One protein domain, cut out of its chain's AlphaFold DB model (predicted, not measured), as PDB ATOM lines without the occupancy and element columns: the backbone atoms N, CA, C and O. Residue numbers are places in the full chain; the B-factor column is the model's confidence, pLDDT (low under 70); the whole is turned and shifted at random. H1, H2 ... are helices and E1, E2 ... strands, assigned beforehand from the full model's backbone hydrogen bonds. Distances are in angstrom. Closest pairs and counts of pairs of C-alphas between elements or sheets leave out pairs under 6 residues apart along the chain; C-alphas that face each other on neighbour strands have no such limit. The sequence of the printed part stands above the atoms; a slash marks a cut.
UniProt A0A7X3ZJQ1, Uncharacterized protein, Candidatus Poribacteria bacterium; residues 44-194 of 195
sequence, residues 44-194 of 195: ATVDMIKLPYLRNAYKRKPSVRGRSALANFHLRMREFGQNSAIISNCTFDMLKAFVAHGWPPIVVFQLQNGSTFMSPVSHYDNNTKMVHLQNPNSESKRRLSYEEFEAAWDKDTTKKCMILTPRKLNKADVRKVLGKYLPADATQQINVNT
ATOM      1  N   ALA A  44     -33.430  34.502 -36.706       98.31
ATOM      2  CA  ALA A  44     -33.830  33.637 -37.805       98.31
ATOM      3  C   ALA A  44     -33.907  32.179 -37.353       98.31
ATOM      4  O   ALA A  44     -33.187  31.747 -36.452       98.31
ATOM      5  N   THR A  45     -34.771  31.409 -38.013       97.75
ATOM      6  CA  THR A  45     -34.967  29.979 -37.758       97.75
ATOM      7  C   THR A  45     -35.087  29.229 -39.071       97.75
ATOM      8  O   THR A  45     -35.781  29.669 -39.983       97.75
ATOM      9  N   VAL A  46     -34.481  28.050 -39.123       96.88
ATOM     10  CA  VAL A  46     -34.662  27.066 -40.183       96.88
ATOM     11  C   VAL A  46     -35.414  25.866 -39.622       96.88
ATOM     12  O   VAL A  46     -35.004  25.263 -38.629       96.88
ATOM     13  N   ASP A  47     -36.515  25.503 -40.274       94.00
ATOM     14  CA  ASP A  47     -37.272  24.299 -39.948       94.00
ATOM     15  C   ASP A  47     -36.577  23.062 -40.535       94.00
ATOM     16  O   ASP A  47     -36.760  22.692 -41.695       94.00
ATOM     17  N   MET A  48     -35.749  22.428 -39.709       92.44
ATOM     18  CA  MET A  48     -34.907  21.289 -40.080       92.44
ATOM     19  C   MET A  48     -35.704  20.069 -40.550       92.44
ATOM     20  O   MET A  48     -35.212  19.282 -41.360       92.44
ATOM     21  N   ILE A  49     -36.942  19.916 -40.068       87.62
ATOM     22  CA  ILE A  49     -37.809  18.781 -40.403       87.62
ATOM     23  C   ILE A  49     -38.257  18.873 -41.867       87.62
ATOM     24  O   ILE A  49     -38.389  17.845 -42.541       87.62
ATOM     25  N   LYS A  50     -38.404  20.102 -42.380       91.38
ATOM     26  CA  LYS A  50     -38.759  20.412 -43.773       91.38
ATOM     27  C   LYS A  50     -37.584  20.318 -44.752       91.38
ATOM     28  O   LYS A  50     -37.774  20.553 -45.942       91.38
ATOM     29  N   LEU A  51     -36.383  19.949 -44.293       94.31
ATOM     30  CA  LEU A  51     -35.184  19.814 -45.130       94.31
ATOM     31  C   LEU A  51     -34.814  18.333 -45.344       94.31
ATOM     32  O   LEU A  51     -33.949  17.793 -44.645       94.31
ATOM     33  N   PRO A  52     -35.423  17.634 -46.325       93.06
ATOM     34  CA  PRO A  52     -35.234  16.193 -46.505       93.06
ATOM     35  C   PRO A  52     -33.788  15.806 -46.842       93.06
ATOM     36  O   PRO A  52     -33.312  14.765 -46.391       93.06
ATOM     37  N   TYR A  53     -33.055  16.646 -47.583       92.81
ATOM     38  CA  TYR A  53     -31.641  16.404 -47.897       92.81
ATOM     39  C   TYR A  53     -30.789  16.309 -46.623       92.81
ATOM     40  O   TYR A  53     -29.934  15.432 -46.501       92.81
ATOM     41  N   LEU A  54     -31.097  17.143 -45.631       93.56
ATOM     42  CA  LEU A  54     -30.375  17.220 -44.373       93.56
ATOM     43  C   LEU A  54     -30.756  16.077 -43.426       93.56
ATOM     44  O   LEU A  54     -29.888  15.466 -42.807       93.56
ATOM     45  N   ARG A  55     -32.037  15.700 -43.391       93.50
ATOM     46  CA  ARG A  55     -32.497  14.479 -42.703       93.50
ATOM     47  C   ARG A  55     -31.807  13.232 -43.245       93.50
ATOM     48  O   ARG A  55     -31.298  12.416 -42.476       93.50
ATOM     49  N   ASN A  56     -31.724  13.124 -44.572       92.12
ATOM     50  CA  ASN A  56     -31.025  12.034 -45.248       92.12
ATOM     51  C   ASN A  56     -29.534  11.991 -44.885       92.12
ATOM     52  O   ASN A  56     -29.025  10.913 -44.579       92.12
ATOM     53  N   ALA A  57     -28.862  13.145 -44.833       92.12
ATOM     54  CA  ALA A  57     -27.457  13.250 -44.430       92.12
ATOM     55  C   ALA A  57     -27.202  12.713 -43.007       92.12
ATOM     56  O   ALA A  57     -26.176  12.083 -42.745       92.12
ATOM     57  N   TYR A  58     -28.171  12.895 -42.107       92.31
ATOM     58  CA  TYR A  58     -28.097  12.488 -40.702       92.31
ATOM     59  C   TYR A  58     -28.737  11.124 -40.400       92.31
ATOM     60  O   TYR A  58     -28.786  10.729 -39.234       92.31
ATOM     61  N   LYS A  59     -29.221  10.371 -41.406       90.06
ATOM     62  CA  LYS A  59     -29.786   9.014 -41.203       90.06
ATOM     63  C   LYS A  59     -28.803   8.074 -40.509       90.06
ATOM     64  O   LYS A  59     -29.193   7.214 -39.731       90.06
ATOM     65  N   ARG A  60     -27.513   8.250 -40.792       85.94
ATOM     66  CA  ARG A  60     -26.416   7.608 -40.064       85.94
ATOM     67  C   ARG A  60     -25.690   8.690 -39.283       85.94
ATOM     68  O   ARG A  60     -25.270   9.680 -39.884       85.94
ATOM     69  N   LYS A  61     -25.504   8.472 -37.980       84.88
ATOM     70  CA  LYS A  61     -24.815   9.410 -37.087       84.88
ATOM     71  C   LYS A  61     -23.454   9.816 -37.687       84.88
ATOM     72  O   LYS A  61     -22.660   8.925 -38.001       84.88
ATOM     73  N   PRO A  62     -23.178  11.121 -37.874       87.75
ATOM     74  CA  PRO A  62     -21.880  11.569 -38.362       87.75
ATOM     75  C   PRO A  62     -20.759  11.149 -37.409       87.75
ATOM     76  O   PRO A  62     -20.915  11.208 -36.187       87.75
ATOM     77  N   SER A  63     -19.622  10.735 -37.967       88.12
ATOM     78  CA  SER A  63     -18.419  10.516 -37.166       88.12
ATOM     79  C   SER A  63     -17.837  11.867 -36.771       88.12
ATOM     80  O   SER A  63     -17.574  12.710 -37.625       88.12
ATOM     81  N   VAL A  64     -17.630  12.056 -35.472       88.38
ATOM     82  CA  VAL A  64     -17.066  13.279 -34.877       88.38
ATOM     83  C   VAL A  64     -15.623  13.078 -34.414       88.38
ATOM     84  O   VAL A  64     -15.112  13.832 -33.593       88.38
ATOM     85  N   ARG A  65     -14.966  12.011 -34.888       81.00
ATOM     86  CA  ARG A  65     -13.607  11.658 -34.470       81.00
ATOM     87  C   ARG A  65     -12.573  12.483 -35.236       81.00
ATOM     88  O   ARG A  65     -12.456  12.355 -36.453       81.00
ATOM     89  N   GLY A  66     -11.781  13.247 -34.489       77.25
ATOM     90  CA  GLY A  66     -10.614  13.971 -34.989       77.25
ATOM     91  C   GLY A  66     -10.938  15.258 -35.751       77.25
ATOM     92  O   GLY A  66     -12.086  15.566 -36.063       77.25
ATOM     93  N   ARG A  67      -9.879  16.005 -36.086       79.88
ATOM     94  CA  ARG A  67      -9.949  17.322 -36.754       79.88
ATOM     95  C   ARG A  67     -10.520  17.269 -38.178       79.88
ATOM     96  O   ARG A  67     -10.919  18.289 -38.729       79.88
ATOM     97  N   SER A  68     -10.583  16.079 -38.774       87.25
ATOM     98  CA  SER A  68     -11.100  15.863 -40.131       87.25
ATOM     99  C   SER A  68     -12.581  15.481 -40.163       87.25
ATOM    100  O   SER A  68     -13.083  15.151 -41.233       87.25
ATOM    101  N   ALA A  69     -13.298  15.515 -39.032       90.62
ATOM    102  CA  ALA A  69     -14.696  15.084 -38.957       90.62
ATOM    103  C   ALA A  69     -15.580  15.748 -40.029       90.62
ATOM    104  O   ALA A  69     -16.279  15.053 -40.769       90.62
ATOM    105  N   LEU A  70     -15.498  17.075 -40.171       92.06
ATOM    106  CA  LEU A  70     -16.291  17.815 -41.155       92.06
ATOM    107  C   LEU A  70     -15.877  17.499 -42.604       92.06
ATOM    108  O   LEU A  70     -16.737  17.335 -43.463       92.06
ATOM    109  N   ALA A  71     -14.574  17.341 -42.867       91.75
ATOM    110  CA  ALA A  71     -14.051  16.938 -44.178       91.75
ATOM    111  C   ALA A  71     -14.516  15.531 -44.579       91.75
ATOM    112  O   ALA A  71     -15.004  15.332 -45.689       91.75
ATOM    113  N   ASN A  72     -14.451  14.573 -43.655       92.44
ATOM    114  CA  ASN A  72     -14.925  13.208 -43.875       92.44
ATOM    115  C   ASN A  72     -16.437  13.178 -44.114       92.44
ATOM    116  O   ASN A  72     -16.923  12.447 -44.975       92.44
ATOM    117  N   PHE A  73     -17.192  13.994 -43.373       93.94
ATOM    118  CA  PHE A  73     -18.625  14.131 -43.595       93.94
ATOM    119  C   PHE A  73     -18.928  14.730 -44.975       93.94
ATOM    120  O   PHE A  73     -19.786  14.208 -45.680       93.94
ATOM    121  N   HIS A  74     -18.182  15.749 -45.404       93.62
ATOM    122  CA  HIS A  74     -18.297  16.334 -46.739       93.62
ATOM    123  C   HIS A  74     -18.021  15.335 -47.867       93.62
ATOM    124  O   HIS A  74     -18.844  15.215 -48.774       93.62
ATOM    125  N   LEU A  75     -16.922  14.578 -47.787       92.62
ATOM    126  CA  LEU A  75     -16.600  13.524 -48.757       92.62
ATOM    127  C   LEU A  75     -17.737  12.504 -48.858       92.62
ATOM    128  O   LEU A  75     -18.254  12.243 -49.941       92.62
ATOM    129  N   ARG A  76     -18.217  12.029 -47.709       93.00
ATOM    130  CA  ARG A  76     -19.325  11.077 -47.639       93.00
ATOM    131  C   ARG A  76     -20.629  11.625 -48.225       93.00
ATOM    132  O   ARG A  76     -21.379  10.893 -48.859       93.00
ATOM    133  N   MET A  77     -20.941  12.903 -48.007       93.50
ATOM    134  CA  MET A  77     -22.131  13.518 -48.604       93.50
ATOM    135  C   MET A  77     -22.039  13.553 -50.129       93.50
ATOM    136  O   MET A  77     -23.036  13.304 -50.805       93.50
ATOM    137  N   ARG A  78     -20.841  13.776 -50.672       90.31
ATOM    138  CA  ARG A  78     -20.605  13.747 -52.116       90.31
ATOM    139  C   ARG A  78     -20.695  12.347 -52.708       90.31
ATOM    140  O   ARG A  78     -21.272  12.206 -53.779       90.31
ATOM    141  N   GLU A  79     -20.213  11.326 -52.004       90.19
ATOM    142  CA  GLU A  79     -20.403   9.919 -52.398       90.19
ATOM    143  C   GLU A  79     -21.892   9.555 -52.520       90.19
ATOM    144  O   GLU A  79     -22.274   8.781 -53.393       90.19
ATOM    145  N   PHE A  80     -22.756  10.164 -51.702       89.50
ATOM    146  CA  PHE A  80     -24.213  10.019 -51.805       89.50
ATOM    147  C   PHE A  80     -24.884  11.007 -52.772       89.50
ATOM    148  O   PHE A  80     -26.106  11.157 -52.742       89.50
ATOM    149  N   GLY A  81     -24.111  11.711 -53.601       88.50
ATOM    150  CA  GLY A  81     -24.629  12.659 -54.587       88.50
ATOM    151  C   GLY A  81     -25.227  13.939 -53.994       88.50
ATOM    152  O   GLY A  81     -25.939  14.657 -54.695       88.50
ATOM    153  N   GLN A  82     -24.973  14.250 -52.718       91.38
ATOM    154  CA  GLN A  82     -25.436  15.498 -52.114       91.38
ATOM    155  C   GLN A  82     -24.481  16.657 -52.399       91.38
ATOM    156  O   GLN A  82     -23.258  16.546 -52.273       91.38
ATOM    157  N   ASN A  83     -25.058  17.815 -52.718       93.88
ATOM    158  CA  ASN A  83     -24.297  19.037 -52.918       93.88
ATOM    159  C   ASN A  83     -23.912  19.630 -51.565       93.88
ATOM    160  O   ASN A  83     -24.768  19.891 -50.719       93.88
ATOM    161  N   SER A  84     -22.618  19.856 -51.372       94.81
ATOM    162  CA  SER A  84     -22.098  20.481 -50.165       94.81
ATOM    163  C   SER A  84     -20.902  21.371 -50.438       94.81
ATOM    164  O   SER A  84     -20.206  21.210 -51.439       94.81
ATOM    165  N   ALA A  85     -20.658  22.285 -49.507       95.56
ATOM    166  CA  ALA A  85     -19.456  23.095 -49.470       95.56
ATOM    167  C   ALA A  85     -18.915  23.153 -48.042       95.56
ATOM    168  O   ALA A  85     -19.692  23.332 -47.103       95.56
ATOM    169  N   ILE A  86     -17.598  23.043 -47.888       95.44
ATOM    170  CA  ILE A  86     -16.900  23.431 -46.661       95.44
ATOM    171  C   ILE A  86     -16.418  24.863 -46.832       95.44
ATOM    172  O   ILE A  86     -15.699  25.178 -47.779       95.44
ATOM    173  N   ILE A  87     -16.774  25.712 -45.880       95.19
ATOM    174  CA  ILE A  87     -16.262  27.062 -45.745       95.19
ATOM    175  C   ILE A  87     -15.260  27.066 -44.588       95.19
ATOM    176  O   ILE A  87     -15.550  26.577 -43.498       95.19
ATOM    177  N   SER A  88     -14.056  27.568 -44.848       92.88
ATOM    178  CA  SER A  88     -13.027  27.810 -43.830       92.88
ATOM    179  C   SER A  88     -12.979  29.289 -43.476       92.88
ATOM    180  O   SER A  88     -13.330  30.122 -44.317       92.88
ATOM    181  N   ASN A  89     -12.508  29.596 -42.264       91.81
ATOM    182  CA  ASN A  89     -12.552  30.937 -41.675       91.81
ATOM    183  C   ASN A  89     -13.997  31.449 -41.524       91.81
ATOM    184  O   ASN A  89     -14.274  32.618 -41.780       91.81
ATOM    185  N   CYS A  90     -14.935  30.568 -41.153       93.25
ATOM    186  CA  CYS A  90     -16.294  30.992 -40.832       93.25
ATOM    187  C   CYS A  90     -16.268  31.822 -39.548       93.25
ATOM    188  O   CYS A  90     -15.720  31.394 -38.533       93.25
ATOM    189  N   THR A  91     -16.912  32.983 -39.574       94.00
ATOM    190  CA  THR A  91     -17.244  33.738 -38.363       94.00
ATOM    191  C   THR A  91     -18.636  33.354 -37.880       94.00
ATOM    192  O   THR A  91     -19.427  32.761 -38.625       94.00
ATOM    193  N   PHE A  92     -18.975  33.701 -36.638       95.38
ATOM    194  CA  PHE A  92     -20.316  33.426 -36.137       95.38
ATOM    195  C   PHE A  92     -21.392  34.186 -36.933       95.38
ATOM    196  O   PHE A  92     -22.437  33.620 -37.253       95.38
ATOM    197  N   ASP A  93     -21.105  35.410 -37.378       95.69
ATOM    198  CA  ASP A  93     -22.019  36.178 -38.229       95.69
ATOM    199  C   ASP A  93     -22.256  35.531 -39.600       95.69
ATOM    200  O   ASP A  93     -23.367  35.602 -40.127       95.69
ATOM    201  N   MET A  94     -21.278  34.807 -40.156       96.25
ATOM    202  CA  MET A  94     -21.511  33.981 -41.349       96.25
ATOM    203  C   MET A  94     -22.476  32.835 -41.067       96.25
ATOM    204  O   MET A  94     -23.340  32.555 -41.897       96.25
ATOM    205  N   LEU A  95     -22.372  32.190 -39.899       97.44
ATOM    206  CA  LEU A  95     -23.335  31.157 -39.522       97.44
ATOM    207  C   LEU A  95     -24.746  31.744 -39.438       97.44
ATOM    208  O   LEU A  95     -25.679  31.171 -40.001       97.44
ATOM    209  N   LYS A  96     -24.893  32.916 -38.809       98.06
ATOM    210  CA  LYS A  96     -26.168  33.643 -38.746       98.06
ATOM    211  C   LYS A  96     -26.686  33.993 -40.141       98.06
ATOM    212  O   LYS A  96     -27.856  33.750 -40.421       98.06
ATOM    213  N   ALA A  97     -25.827  34.471 -41.041       97.81
ATOM    214  CA  ALA A  97     -26.202  34.798 -42.417       97.81
ATOM    215  C   ALA A  97     -26.729  33.572 -43.181       97.81
ATOM    216  O   ALA A  97     -27.748  33.660 -43.867       97.81
ATOM    217  N   PHE A  98     -26.095  32.407 -43.018       98.00
ATOM    218  CA  PHE A  98     -26.593  31.167 -43.611       98.00
ATOM    219  C   PHE A  98     -27.950  30.753 -43.024       98.00
ATOM    220  O   PHE A  98     -28.872  30.459 -43.788       98.00
ATOM    221  N   VAL A  99     -28.125  30.818 -41.699       98.31
ATOM    222  CA  VAL A  99     -29.419  30.539 -41.044       98.31
ATOM    223  C   VAL A  99     -30.503  31.503 -41.541       98.31
ATOM    224  O   VAL A  99     -31.585  31.056 -41.913       98.31
ATOM    225  N   ALA A 100     -30.209  32.803 -41.631       98.06
ATOM    226  CA  ALA A 100     -31.117  33.829 -42.150       98.06
ATOM    227  C   ALA A 100     -31.466  33.638 -43.634       98.06
ATOM    228  O   ALA A 100     -32.525  34.072 -44.089       98.06
ATOM    229  N   HIS A 101     -30.591  32.986 -44.398       97.19
ATOM    230  CA  HIS A 101     -30.862  32.587 -45.776       97.19
ATOM    231  C   HIS A 101     -31.694  31.295 -45.888       97.19
ATOM    232  O   HIS A 101     -32.252  31.014 -46.947       97.19
ATOM    233  N   GLY A 102     -31.791  30.501 -44.820       96.69
ATOM    234  CA  GLY A 102     -32.433  29.185 -44.845       96.69
ATOM    235  C   GLY A 102     -31.469  28.017 -45.078       96.69
ATOM    236  O   GLY A 102     -31.915  26.894 -45.304       96.69
ATOM    237  N   TRP A 103     -30.156  28.251 -45.040       96.94
ATOM    238  CA  TRP A 103     -29.131  27.209 -45.126       96.94
ATOM    239  C   TRP A 103     -28.563  26.946 -43.732       96.94
ATOM    240  O   TRP A 103     -27.758  27.734 -43.256       96.94
ATOM    241  N   PRO A 104     -28.942  25.859 -43.051       97.38
ATOM    242  CA  PRO A 104     -28.447  25.594 -41.705       97.38
ATOM    243  C   PRO A 104     -26.976  25.141 -41.778       97.38
ATOM    244  O   PRO A 104     -26.701  24.056 -42.308       97.38
ATOM    245  N   PRO A 105     -26.011  25.939 -41.286       97.62
ATOM    246  CA  PRO A 105     -24.608  25.574 -41.351       97.62
ATOM    247  C   PRO A 105     -24.304  24.489 -40.319       97.62
ATOM    248  O   PRO A 105     -24.721  24.556 -39.165       97.62
ATOM    249  N   ILE A 106     -23.559  23.481 -40.742       96.75
ATOM    250  CA  ILE A 106     -23.115  22.347 -39.942       96.75
ATOM    251  C   ILE A 106     -21.745  22.666 -39.382       96.75
ATOM    252  O   ILE A 106     -20.811  22.957 -40.131       96.75
ATOM    253  N   VAL A 107     -21.626  22.574 -38.065       95.38
ATOM    254  CA  VAL A 107     -20.384  22.837 -37.340       95.38
ATOM    255  C   VAL A 107     -20.011  21.643 -36.479       95.38
ATOM    256  O   VAL A 107     -20.871  20.852 -36.076       95.38
ATOM    257  N   VAL A 108     -18.717  21.520 -36.201       93.88
ATOM    258  CA  VAL A 108     -18.194  20.646 -35.154       93.88
ATOM    259  C   VAL A 108     -17.887  21.521 -33.947       93.88
ATOM    260  O   VAL A 108     -17.280  22.572 -34.097       93.88
ATOM    261  N   PHE A 109     -18.330  21.116 -32.764       90.88
ATOM    262  CA  PHE A 109     -18.086  21.853 -31.525       90.88
ATOM    263  C   PHE A 109     -17.868  20.882 -30.368       90.88
ATOM    264  O   PHE A 109     -18.395  19.763 -30.366       90.88
ATOM    265  N   GLN A 110     -17.092  21.314 -29.378       91.75
ATOM    266  CA  GLN A 110     -16.755  20.524 -28.203       91.75
ATOM    267  C   GLN A 110     -17.284  21.197 -26.938       91.75
ATOM    268  O   GLN A 110     -16.866  22.292 -26.573       91.75
ATOM    269  N   LEU A 111     -18.192  20.515 -26.242       90.00
ATOM    270  CA  LEU A 111     -18.713  20.992 -24.963       90.00
ATOM    271  C   LEU A 111     -17.624  20.986 -23.880       90.00
ATOM    272  O   LEU A 111     -16.598  20.314 -23.997       90.00
ATOM    273  N   GLN A 112     -17.872  21.703 -22.783       88.06
ATOM    274  CA  GLN A 112     -16.944  21.778 -21.648       88.06
ATOM    275  C   GLN A 112     -16.612  20.401 -21.048       88.06
ATOM    276  O   GLN A 112     -15.474  20.171 -20.657       88.06
ATOM    277  N   ASN A 113     -17.553  19.453 -21.081       89.44
ATOM    278  CA  ASN A 113     -17.342  18.068 -20.642       89.44
ATOM    279  C   ASN A 113     -16.516  17.205 -21.626       89.44
ATOM    280  O   ASN A 113     -16.504  15.981 -21.514       89.44
ATOM    281  N   GLY A 114     -15.902  17.811 -22.647       88.31
ATOM    282  CA  GLY A 114     -15.077  17.139 -23.653       88.31
ATOM    283  C   GLY A 114     -15.856  16.457 -24.782       88.31
ATOM    284  O   GLY A 114     -15.253  16.054 -25.781       88.31
ATOM    285  N   SER A 115     -17.185  16.358 -24.685       89.44
ATOM    286  CA  SER A 115     -18.006  15.711 -25.711       89.44
ATOM    287  C   SER A 115     -18.032  16.537 -26.998       89.44
ATOM    288  O   SER A 115     -18.421  17.705 -26.993       89.44
ATOM    289  N   THR A 116     -17.650  15.908 -28.110       90.75
ATOM    290  CA  THR A 116     -17.651  16.527 -29.444       90.75
ATOM    291  C   THR A 116     -18.930  16.180 -30.192       90.75
ATOM    292  O   THR A 116     -19.378  15.031 -30.189       90.75
ATOM    293  N   PHE A 117     -19.514  17.167 -30.860       90.75
ATOM    294  CA  PHE A 117     -20.737  17.020 -31.635       90.75
ATOM    295  C   PHE A 117     -20.564  17.638 -33.014       90.75
ATOM    296  O   PHE A 117     -19.836  18.609 -33.180       90.75
ATOM    297  N   MET A 118     -21.283  17.090 -33.992       93.56
ATOM    298  CA  MET A 118     -21.472  17.704 -35.299       93.56
ATOM    299  C   MET A 118     -22.960  17.945 -35.480       93.56
ATOM    300  O   MET A 118     -23.734  16.989 -35.583       93.56
ATOM    301  N   SER A 119     -23.363  19.208 -35.491       94.69
ATOM    302  CA  SER A 119     -24.772  19.572 -35.585       94.69
ATOM    303  C   SER A 119     -24.951  20.796 -36.474       94.69
ATOM    304  O   SER A 119     -24.112  21.697 -36.449       94.69
ATOM    305  N   PRO A 120     -26.053  20.861 -37.231       96.81
ATOM    306  CA  PRO A 120     -26.484  22.089 -37.863       96.81
ATOM    307  C   PRO A 120     -26.941  23.114 -36.823       96.81
ATOM    308  O   PRO A 120     -27.597  22.756 -35.837       96.81
ATOM    309  N   VAL A 121     -26.637  24.382 -37.087       97.94
ATOM    310  CA  VAL A 121     -27.249  25.534 -36.427       97.94
ATOM    311  C   VAL A 121     -28.595  25.793 -37.092       97.94
ATOM    312  O   VAL A 121     -28.669  26.022 -38.298       97.94
ATOM    313  N   SER A 122     -29.672  25.727 -36.315       97.69
ATOM    314  CA  SER A 122     -31.042  25.861 -36.817       97.69
ATOM    315  C   SER A 122     -31.681  27.198 -36.459       97.69
ATOM    316  O   SER A 122     -32.694  27.556 -37.045       97.69
ATOM    317  N   HIS A 123     -31.157  27.913 -35.465       98.25
ATOM    318  CA  HIS A 123     -31.734  29.174 -35.003       98.25
ATOM    319  C   HIS A 123     -30.692  30.045 -34.313       98.25
ATOM    320  O   HIS A 123     -29.806  29.521 -33.635       98.25
ATOM    321  N   TYR A 124     -30.860  31.358 -34.430       98.50
ATOM    322  CA  TYR A 124     -30.210  32.332 -33.566       98.50
ATOM    323  C   TYR A 124     -31.195  33.437 -33.169       98.50
ATOM    324  O   TYR A 124     -32.120  33.772 -33.917       98.50
ATOM    325  N   ASP A 125     -30.949  34.037 -32.011       98.38
ATOM    326  CA  ASP A 125     -31.682  35.200 -31.526       98.38
ATOM    327  C   ASP A 125     -30.716  36.177 -30.848       98.38
ATOM    328  O   ASP A 125     -30.117  35.861 -29.819       98.38
ATOM    329  N   ASN A 126     -30.541  37.354 -31.455       96.88
ATOM    330  CA  ASN A 126     -29.661  38.409 -30.956       96.88
ATOM    331  C   ASN A 126     -30.229  39.092 -29.700       96.88
ATOM    332  O   ASN A 126     -29.452  39.644 -28.925       96.88
ATOM    333  N   ASN A 127     -31.548  39.040 -29.472       97.38
ATOM    334  CA  ASN A 127     -32.175  39.647 -28.294       97.38
ATOM    335  C   ASN A 127     -31.857  38.832 -27.040       97.38
ATOM    336  O   ASN A 127     -31.484  39.382 -26.008       97.38
ATOM    337  N   THR A 128     -31.969  37.506 -27.143       97.81
ATOM    338  CA  THR A 128     -31.660  36.588 -26.037       97.81
ATOM    339  C   THR A 128     -30.213  36.097 -26.039       97.81
ATOM    340  O   THR A 128     -29.792  35.458 -25.079       97.81
ATOM    341  N   LYS A 129     -29.444  36.400 -27.094       98.06
ATOM    342  CA  LYS A 129     -28.071  35.919 -27.330       98.06
ATOM    343  C   LYS A 129     -27.964  34.393 -27.266       98.06
ATOM    344  O   LYS A 129     -27.022  33.848 -26.690       98.06
ATOM    345  N   MET A 130     -28.935  33.707 -27.866       98.38
ATOM    346  CA  MET A 130     -29.004  32.245 -27.879       98.38
ATOM    347  C   MET A 130     -28.907  31.687 -29.290       98.38
ATOM    348  O   MET A 130     -29.443  32.244 -30.249       98.38
ATOM    349  N   VAL A 131     -28.262  30.531 -29.401       98.12
ATOM    350  CA  VAL A 131     -28.175  29.739 -30.626       98.12
ATOM    351  C   VAL A 131     -28.725  28.344 -30.368       98.12
ATOM    352  O   VAL A 131     -28.501  27.756 -29.305       98.12
ATOM    353  N   HIS A 132     -29.474  27.802 -31.330       97.81
ATOM    354  CA  HIS A 132     -29.972  26.432 -31.252       97.81
ATOM    355  C   HIS A 132     -29.302  25.547 -32.297       97.81
ATOM    356  O   HIS A 132     -29.241  25.878 -33.483       97.81
ATOM    357  N   LEU A 133     -28.854  24.386 -31.835       96.12
ATOM    358  CA  LEU A 133     -28.303  23.309 -32.641       96.12
ATOM    359  C   LEU A 133     -29.300  22.156 -32.633       96.12
ATOM    360  O   LEU A 133     -29.712  21.701 -31.563       96.12
ATOM    361  N   GLN A 134     -29.691  21.677 -33.808       94.44
ATOM    362  CA  GLN A 134     -30.721  20.649 -33.927       94.44
ATOM    363  C   GLN A 134     -30.246  19.500 -34.808       94.44
ATOM    364  O   GLN A 134     -29.897  19.704 -35.970       94.44
ATOM    365  N   ASN A 135     -30.311  18.275 -34.284       90.44
ATOM    366  CA  ASN A 135     -30.172  17.088 -35.119       90.44
ATOM    367  C   ASN A 135     -31.394  17.006 -36.056       90.44
ATOM    368  O   ASN A 135     -32.509  16.923 -35.553       90.44
ATOM    369  N   PRO A 136     -31.226  16.964 -37.389       91.31
ATOM    370  CA  PRO A 136     -32.350  16.935 -38.333       91.31
ATOM    371  C   PRO A 136     -33.332  15.772 -38.133       91.31
ATOM    372  O   PRO A 136     -34.480  15.857 -38.558       91.31
ATOM    373  N   ASN A 137     -32.886  14.677 -37.510       88.81
ATOM    374  CA  ASN A 137     -33.698  13.489 -37.238       88.81
ATOM    375  C   ASN A 137     -34.242  13.436 -35.803       88.81
ATOM    376  O   ASN A 137     -34.717  12.392 -35.368       88.81
ATOM    377  N   SER A 138     -34.156  14.537 -35.059       85.56
ATOM    378  CA  SER A 138     -34.719  14.658 -33.720       85.56
ATOM    379  C   SER A 138     -35.388  16.018 -33.544       85.56
ATOM    380  O   SER A 138     -34.930  17.040 -34.054       85.56
ATOM    381  N   GLU A 139     -36.463  16.046 -32.769       83.12
ATOM    382  CA  GLU A 139     -37.062  17.305 -32.316       83.12
ATOM    383  C   GLU A 139     -36.241  17.959 -31.199       83.12
ATOM    384  O   GLU A 139     -36.411  19.144 -30.912       83.12
ATOM    385  N   SER A 140     -35.302  17.212 -30.602       86.94
ATOM    386  CA  SER A 140     -34.408  17.749 -29.583       86.94
ATOM    387  C   SER A 140     -33.517  18.852 -30.157       86.94
ATOM    388  O   SER A 140     -32.812  18.689 -31.159       86.94
ATOM    389  N   LYS A 141     -33.546  19.996 -29.475       92.69
ATOM    390  CA  LYS A 141     -32.691  21.147 -29.743       92.69
ATOM    391  C   LYS A 141     -31.756  21.324 -28.563       92.69
ATOM    392  O   LYS A 141     -32.180  21.286 -27.411       92.69
ATOM    393  N   ARG A 142     -30.481  21.552 -28.851       94.62
ATOM    394  CA  ARG A 142     -29.531  22.044 -27.861       94.62
ATOM    395  C   ARG A 142     -29.490  23.556 -27.960       94.62
ATOM    396  O   ARG A 142     -29.185  24.089 -29.022       94.62
ATOM    397  N   ARG A 143     -29.788  24.220 -26.852       96.75
ATOM    398  CA  ARG A 143     -29.708  25.669 -26.708       96.75
ATOM    399  C   ARG A 143     -28.407  26.016 -25.986       96.75
ATOM    400  O   ARG A 143     -28.112  25.395 -24.971       96.75
ATOM    401  N   LEU A 144     -27.650  26.957 -26.540       97.00
ATOM    402  CA  LEU A 144     -26.422  27.508 -25.962       97.00
ATOM    403  C   LEU A 144     -26.497  29.032 -26.016       97.00
ATOM    404  O   LEU A 144     -27.117  29.579 -26.936       97.00
ATOM    405  N   SER A 145     -25.875  29.712 -25.057       98.06
ATOM    406  CA  SER A 145     -25.592  31.137 -25.215       98.06
ATOM    407  C   SER A 145     -24.572  31.345 -26.340       98.06
ATOM    408  O   SER A 145     -23.881  30.411 -26.759       98.06
ATOM    409  N   TYR A 146     -24.478  32.565 -26.863       97.44
ATOM    410  CA  TYR A 146     -23.464  32.910 -27.863       97.44
ATOM    411  C   TYR A 146     -22.050  32.649 -27.346       97.44
ATOM    412  O   TYR A 146     -21.273  31.988 -28.026       97.44
ATOM    413  N   GLU A 147     -21.765  33.060 -26.113       96.44
ATOM    414  CA  GLU A 147     -20.468  32.842 -25.471       96.44
ATOM    415  C   GLU A 147     -20.146  31.349 -25.316       96.44
ATOM    416  O   GLU A 147     -19.060  30.903 -25.682       96.44
ATOM    417  N   GLU A 148     -21.105  30.544 -24.845       95.62
ATOM    418  CA  GLU A 148     -20.927  29.094 -24.710       95.62
ATOM    419  C   GLU A 148     -20.684  28.421 -26.060       95.62
ATOM    420  O   GLU A 148     -19.865  27.506 -26.168       95.62
ATOM    421  N   PHE A 149     -21.411  28.855 -27.091       95.69
ATOM    422  CA  PHE A 149     -21.256  28.329 -28.436       95.69
ATOM    423  C   PHE A 149     -19.897  28.686 -29.028       95.69
ATOM    424  O   PHE A 149     -19.215  27.791 -29.520       95.69
ATOM    425  N   GLU A 150     -19.489  29.952 -28.963       94.00
ATOM    426  CA  GLU A 150     -18.198  30.400 -29.482       94.00
ATOM    427  C   GLU A 150     -17.048  29.729 -28.729       94.00
ATOM    428  O   GLU A 150     -16.154  29.184 -29.366       94.00
ATOM    429  N   ALA A 151     -17.122  29.608 -27.399       92.94
ATOM    430  CA  ALA A 151     -16.132  28.868 -26.617       92.94
ATOM    431  C   ALA A 151     -16.077  27.370 -26.976       92.94
ATOM    432  O   ALA A 151     -15.007  26.756 -26.949       92.94
ATOM    433  N   ALA A 152     -17.218  26.753 -27.303       91.88
ATOM    434  CA  ALA A 152     -17.278  25.355 -27.726       91.88
ATOM    435  C   ALA A 152     -16.810  25.148 -29.176       91.88
ATOM    436  O   ALA A 152     -16.284  24.080 -29.508       91.88
ATOM    437  N   TRP A 153     -17.021  26.136 -30.044       91.44
ATOM    438  CA  TRP A 153     -16.665  26.091 -31.459       91.44
ATOM    439  C   TRP A 153     -15.199  26.467 -31.697       91.44
ATOM    440  O   TRP A 153     -14.534  25.797 -32.480       91.44
ATOM    441  N   ASP A 154     -14.653  27.433 -30.953       82.25
ATOM    442  CA  ASP A 154     -13.264  27.901 -31.073       82.25
ATOM    443  C   ASP A 154     -12.224  26.845 -30.684       82.25
ATOM    444  O   ASP A 154     -11.072  26.907 -31.117       82.25
ATOM    445  N   LYS A 155     -12.627  25.818 -29.925       75.44
ATOM    446  CA  LYS A 155     -11.786  24.637 -29.670       75.44
ATOM    447  C   LYS A 155     -11.472  23.848 -30.946       75.44
ATOM    448  O   LYS A 155     -10.480  23.121 -30.982       75.44
ATOM    449  N   ASP A 156     -12.281  23.995 -31.996       64.75
ATOM    450  CA  ASP A 156     -11.915  23.583 -33.347       64.75
ATOM    451  C   ASP A 156     -11.103  24.709 -34.003       64.75
ATOM    452  O   ASP A 156     -11.640  25.695 -34.510       64.75
ATOM    453  N   THR A 157      -9.778  24.543 -34.025       59.91
ATOM    454  CA  THR A 157      -8.809  25.539 -34.520       59.91
ATOM    455  C   THR A 157      -8.995  25.934 -35.985       59.91
ATOM    456  O   THR A 157      -8.265  26.785 -36.490       59.91
ATOM    457  N   THR A 158      -9.923  25.305 -36.707       68.38
ATOM    458  CA  THR A 158     -10.138  25.561 -38.128       68.38
ATOM    459  C   THR A 158     -11.320  26.483 -38.432       68.38
ATOM    460  O   THR A 158     -11.444  26.893 -39.588       68.38
ATOM    461  N   LYS A 159     -12.175  26.811 -37.439       85.88
ATOM    462  CA  LYS A 159     -13.429  27.588 -37.596       85.88
ATOM    463  C   LYS A 159     -14.140  27.282 -38.919       85.88
ATOM    464  O   LYS A 159     -14.461  28.165 -39.716       85.88
ATOM    465  N   LYS A 160     -14.303  25.991 -39.210       92.75
ATOM    466  CA  LYS A 160     -14.949  25.519 -40.434       92.75
ATOM    467  C   LYS A 160     -16.438  25.350 -40.208       92.75
ATOM    468  O   LYS A 160     -16.884  24.931 -39.140       92.75
ATOM    469  N   CYS A 161     -17.193  25.608 -41.260       95.06
ATOM    470  CA  CYS A 161     -18.599  25.275 -41.332       95.06
ATOM    471  C   CYS A 161     -18.902  24.611 -42.675       95.06
ATOM    472  O   CYS A 161     -18.211  24.833 -43.667       95.06
ATOM    473  N   MET A 162     -19.899  23.736 -42.710       96.00
ATOM    474  CA  MET A 162     -20.320  23.044 -43.924       96.00
ATOM    475  C   MET A 162     -21.781  23.351 -44.201       96.00
ATOM    476  O   MET A 162     -22.607  23.327 -43.299       96.00
ATOM    477  N   ILE A 163     -22.120  23.583 -45.456       96.75
ATOM    478  CA  ILE A 163     -23.504  23.734 -45.906       96.75
ATOM    479  C   ILE A 163     -23.857  22.583 -46.838       96.75
ATOM    480  O   ILE A 163     -23.034  22.143 -47.643       96.75
ATOM    481  N   LEU A 164     -25.088  22.094 -46.701       95.62
ATOM    482  CA  LEU A 164     -25.714  21.119 -47.587       95.62
ATOM    483  C   LEU A 164     -26.883  21.787 -48.298       95.62
ATOM    484  O   LEU A 164     -27.661  22.507 -47.670       95.62
ATOM    485  N   THR A 165     -27.031  21.516 -49.589       93.81
ATOM    486  CA  THR A 165     -28.093  22.097 -50.414       93.81
ATOM    487  C   THR A 165     -28.663  21.073 -51.391       93.81
ATOM    488  O   THR A 165     -27.978  20.136 -51.807       93.81
ATOM    489  N   PRO A 166     -29.921  21.255 -51.831       91.44
ATOM    490  CA  PRO A 166     -30.491  20.425 -52.888       91.44
ATOM    491  C   PRO A 166     -29.881  20.738 -54.264       91.44
ATOM    492  O   PRO A 166     -29.846  19.875 -55.133       91.44
ATOM    493  N   ARG A 167     -29.381  21.963 -54.468       91.56
ATOM    494  CA  ARG A 167     -28.783  22.424 -55.730       91.56
ATOM    495  C   ARG A 167     -27.264  22.482 -55.627       91.56
ATOM    496  O   ARG A 167     -26.735  22.667 -54.532       91.56
ATOM    497  N   LYS A 168     -26.579  22.360 -56.766       89.88
ATOM    498  CA  LYS A 168     -25.123  22.497 -56.855       89.88
ATOM    499  C   LYS A 168     -24.694  23.863 -56.326       89.88
ATOM    500  O   LYS A 168     -25.189  24.877 -56.801       89.88
ATOM    501  N   LEU A 169     -23.787  23.853 -55.353       89.31
ATOM    502  CA  LEU A 169     -23.167  25.050 -54.799       89.31
ATOM    503  C   LEU A 169     -21.861  25.338 -55.521       89.31
ATOM    504  O   LEU A 169     -21.051  24.438 -55.749       89.31
ATOM    505  N   ASN A 170     -21.630  26.609 -55.816       91.25
ATOM    506  CA  ASN A 170     -20.321  27.121 -56.179       91.25
ATOM    507  C   ASN A 170     -19.908  28.267 -55.235       91.25
ATOM    508  O   ASN A 170     -20.679  28.755 -54.408       91.25
ATOM    509  N   LYS A 171     -18.653  28.706 -55.354       93.38
ATOM    510  CA  LYS A 171     -18.094  29.785 -54.526       93.38
ATOM    511  C   LYS A 171     -18.832  31.122 -54.696       93.38
ATOM    512  O   LYS A 171     -18.926  31.879 -53.730       93.38
ATOM    513  N   ALA A 172     -19.338  31.419 -55.892       93.12
ATOM    514  CA  ALA A 172     -20.085  32.644 -56.154       93.12
ATOM    515  C   ALA A 172     -21.446  32.634 -55.444       93.12
ATOM    516  O   ALA A 172     -21.818  33.655 -54.876       93.12
ATOM    517  N   ASP A 173     -22.131  31.487 -55.377       94.50
ATOM    518  CA  ASP A 173     -23.402  31.353 -54.651       94.50
ATOM    519  C   ASP A 173     -23.223  31.653 -53.160       94.50
ATOM    520  O   ASP A 173     -23.974  32.438 -52.585       94.50
ATOM    521  N   VAL A 174     -22.183  31.078 -52.545       95.19
ATOM    522  CA  VAL A 174     -21.863  31.302 -51.127       95.19
ATOM    523  C   VAL A 174     -21.581  32.778 -50.861       95.19
ATOM    524  O   VAL A 174     -22.156  33.360 -49.944       95.19
ATOM    525  N   ARG A 175     -20.741  33.408 -51.688       94.56
ATOM    526  CA  ARG A 175     -20.425  34.837 -51.558       94.56
ATOM    527  C   ARG A 175     -21.646  35.722 -51.774       94.56
ATOM    528  O   ARG A 175     -21.826  36.677 -51.030       94.56
ATOM    529  N   LYS A 176     -22.498  35.392 -52.746       94.00
ATOM    530  CA  LYS A 176     -23.743  36.118 -53.018       94.00
ATOM    531  C   LYS A 176     -24.694  36.064 -51.826       94.00
ATOM    532  O   LYS A 176     -25.287  37.081 -51.485       94.00
ATOM    533  N   VAL A 177     -24.831  34.897 -51.192       95.00
ATOM    534  CA  VAL A 177     -25.640  34.755 -49.974       95.00
ATOM    535  C   VAL A 177     -25.052  35.588 -48.847       95.00
ATOM    536  O   VAL A 177     -25.771  36.398 -48.276       95.00
ATOM    537  N   LEU A 178     -23.756  35.452 -48.559       95.81
ATOM    538  CA  LEU A 178     -23.122  36.206 -47.478       95.81
ATOM    539  C   LEU A 178     -23.198  37.721 -47.704       95.81
ATOM    540  O   LEU A 178     -23.572  38.438 -46.783       95.81
ATOM    541  N   GLY A 179     -22.950  38.200 -48.924       94.81
ATOM    542  CA  GLY A 179     -22.994  39.626 -49.270       94.81
ATOM    543  C   GLY A 179     -24.383  40.270 -49.185       94.81
ATOM    544  O   GLY A 179     -24.488  41.489 -49.236       94.81
ATOM    545  N   LYS A 180     -25.456  39.482 -49.028       95.06
ATOM    546  CA  LYS A 180     -26.792  40.013 -48.710       95.06
ATOM    547  C   LYS A 180     -26.898  40.481 -47.253       95.06
ATOM    548  O   LYS A 180     -27.710  41.354 -46.960       95.06
ATOM    549  N   TYR A 181     -26.132  39.867 -46.354       96.00
ATOM    550  CA  TYR A 181     -26.262  40.039 -44.904       96.00
ATOM    551  C   TYR A 181     -25.029  40.687 -44.274       96.00
ATOM    552  O   TYR A 181     -25.147  41.347 -43.245       96.00
ATOM    553  N   LEU A 182     -23.856  40.482 -44.870       95.00
ATOM    554  CA  LEU A 182     -22.564  40.880 -44.332       95.00
ATOM    555  C   LEU A 182     -21.867  41.882 -45.251       95.00
ATOM    556  O   LEU A 182     -22.036  41.820 -46.473       95.00
ATOM    557  N   PRO A 183     -21.030  42.756 -44.678       92.31
ATOM    558  CA  PRO A 183     -20.201  43.655 -45.453       92.31
ATOM    559  C   PRO A 183     -19.153  42.879 -46.271       92.31
ATOM    560  O   PRO A 183     -18.809  41.730 -45.978       92.31
ATOM    561  N   ALA A 184     -18.684  43.488 -47.363       88.38
ATOM    562  CA  ALA A 184     -17.854  42.795 -48.349       88.38
ATOM    563  C   ALA A 184     -16.523  42.293 -47.761       88.38
ATOM    564  O   ALA A 184     -16.101  41.175 -48.069       88.38
ATOM    565  N   ASP A 185     -15.904  43.092 -46.894       88.12
ATOM    566  CA  ASP A 185     -14.673  42.804 -46.150       88.12
ATOM    567  C   ASP A 185     -14.779  41.524 -45.309       88.12
ATOM    568  O   ASP A 185     -13.879  40.683 -45.364       88.12
ATOM    569  N   ALA A 186     -15.920  41.294 -44.648       86.19
ATOM    570  CA  ALA A 186     -16.162  40.088 -43.859       86.19
ATOM    571  C   ALA A 186     -16.053  38.805 -44.700       86.19
ATOM    572  O   ALA A 186     -15.710  37.750 -44.179       86.19
ATOM    573  N   THR A 187     -16.303  38.871 -46.012       85.69
ATOM    574  CA  THR A 187     -16.312  37.695 -46.900       85.69
ATOM    575  C   THR A 187     -15.022  37.494 -47.700       85.69
ATOM    576  O   THR A 187     -14.892  36.491 -48.408       85.69
ATOM    577  N   GLN A 188     -14.051  38.408 -47.610       84.38
ATOM    578  CA  GLN A 188     -12.841  38.351 -48.442       84.38
ATOM    579  C   GLN A 188     -11.950  37.150 -48.104       84.38
ATOM    580  O   GLN A 188     -11.408  36.508 -49.005       84.38
ATOM    581  N   GLN A 189     -11.851  36.811 -46.818       84.94
ATOM    582  CA  GLN A 189     -10.912  35.811 -46.302       84.94
ATOM    583  C   GLN A 189     -11.458  34.373 -46.310       84.94
ATOM    584  O   GLN A 189     -10.762  33.442 -45.895       84.94
ATOM    585  N   ILE A 190     -12.695  34.159 -46.777       90.06
ATOM    586  CA  ILE A 190     -13.297  32.824 -46.767       90.06
ATOM    587  C   ILE A 190     -12.726  31.950 -47.883       90.06
ATOM    588  O   ILE A 190     -12.626  32.353 -49.052       90.06
ATOM    589  N   ASN A 191     -12.440  30.697 -47.539       91.81
ATOM    590  CA  ASN A 191     -12.152  29.659 -48.519       91.81
ATOM    591  C   ASN A 191     -13.352  28.718 -48.628       91.81
ATOM    592  O   ASN A 191     -13.790  28.169 -47.622       91.81
ATOM    593  N   VAL A 192     -13.873  28.539 -49.840       93.50
ATOM    594  CA  VAL A 192     -15.017  27.666 -50.123       93.50
ATOM    595  C   VAL A 192     -14.513  26.481 -50.931       93.50
ATOM    596  O   VAL A 192     -14.157  26.642 -52.100       93.50
ATOM    597  N   ASN A 193     -14.510  25.298 -50.319       93.00
ATOM    598  CA  ASN A 193     -14.253  24.046 -51.010       93.00
ATOM    599  C   ASN A 193     -15.572  23.336 -51.340       93.00
ATOM    600  O   ASN A 193     -16.320  22.952 -50.443       93.00
ATOM    601  N   THR A 194     -15.830  23.144 -52.630       87.88
ATOM    602  CA  THR A 194     -16.961  22.364 -53.161       87.88
ATOM    603  C   THR A 194     -16.496  21.074 -53.855       87.88
ATOM    604  O   THR A 194     -17.305  20.402 -54.497       87.88
TER     605      THR A 194
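This is residues 44 to 194 of the 195 residues of an uncharacterized protein of Candidatus Poribacteria bacterium (UniProt A0A7X3ZJQ1). A strongly twisted four-strand sheet, E2 E3 E4 E5, meets a smaller three-strand sheet, E6 E1 E7, where E2 comes close to E6. H3 and H4 lie over one face of the larger sheet, H2 and H5 over opposite faces of the smaller one, and H1 is near H2. The printed part has 151 residues, with five named helices and seven named strands in the order H1 H2 E1 H3 E2 E3 E4 E5 H4 E6 H5 E7; the class is mixed and both sheets are antiparallel. The whole is compact and rounded, with a radius of gyration of the C-alphas of 14.1 A and spans of 38 by 37 by 30 A.

Find E2, residues 106 to 110, from C-alpha 106 at (-23.115, 22.347, -39.942). E3, residues 116 to 125, is 23.4 A long and bends by 72 degrees at residue 120; E4 is residues 130 to 134 and E5 141 to 145. The smaller sheet has E6, residues 161 to 165, E1, residues 83 to 88, and E7, residues 191 to 193, ending at (-14.253, 24.046, -51.010). The helices are H1, residues 52 to 57, H2, 69 to 79, 15.5 A, H3, 92 to 101, 14.3 A, H4, 146 to 153, and H5, 171 to 181, 16.3 A.

E2 E3 E4 E5 is a meander, each strand the antiparallel neighbour of the one before. Within hydrogen-bond range are N 109 and O 117 of E2 and E3, 3.0 A, N 125 and O 130 of E3 and E4, 2.9 A, and N 133 and O 142 of E4 and E5, 2.8 A. H3 and H4 are on the same face; their closest C-alphas to the sheet include Val 99 and Ser 122, 6.5 A, for H3 and E3, and Phe 109 and Trp 153, 4.5 A, for E2 and H4. The closest C-alphas of E2 and E6 are Ile 106 and Met 162, 4.9 A. In the smaller sheet look for N 87 and O 161, 2.8 A, and N 193 and O 86, 2.8 A. H2 runs along the strands, 21 degrees to E1 on the local plane, at a height over the sheet of 8.9 A. E6, H5, E7 is a split strand-helix-strand unit, with E1 between its two strands, and its crossover is right-handed. H5 touches H3 about perpendicular at 87 degrees, closest C-alphas Ala 97 and Tyr 181, 5.8 A. Every O i to N i+4 pair is within range in H1, H2, H3 and H4, and 6 of 7 in H5.

The C-alphas of Glu 79 and Asn 127 are the two farthest apart, 40.0 A. The printed part has no cut, and the link from H1 to H2, 11 residues, is long. Mean pLDDT of the printed part is 92.1; residues 156 to 158 are under 70.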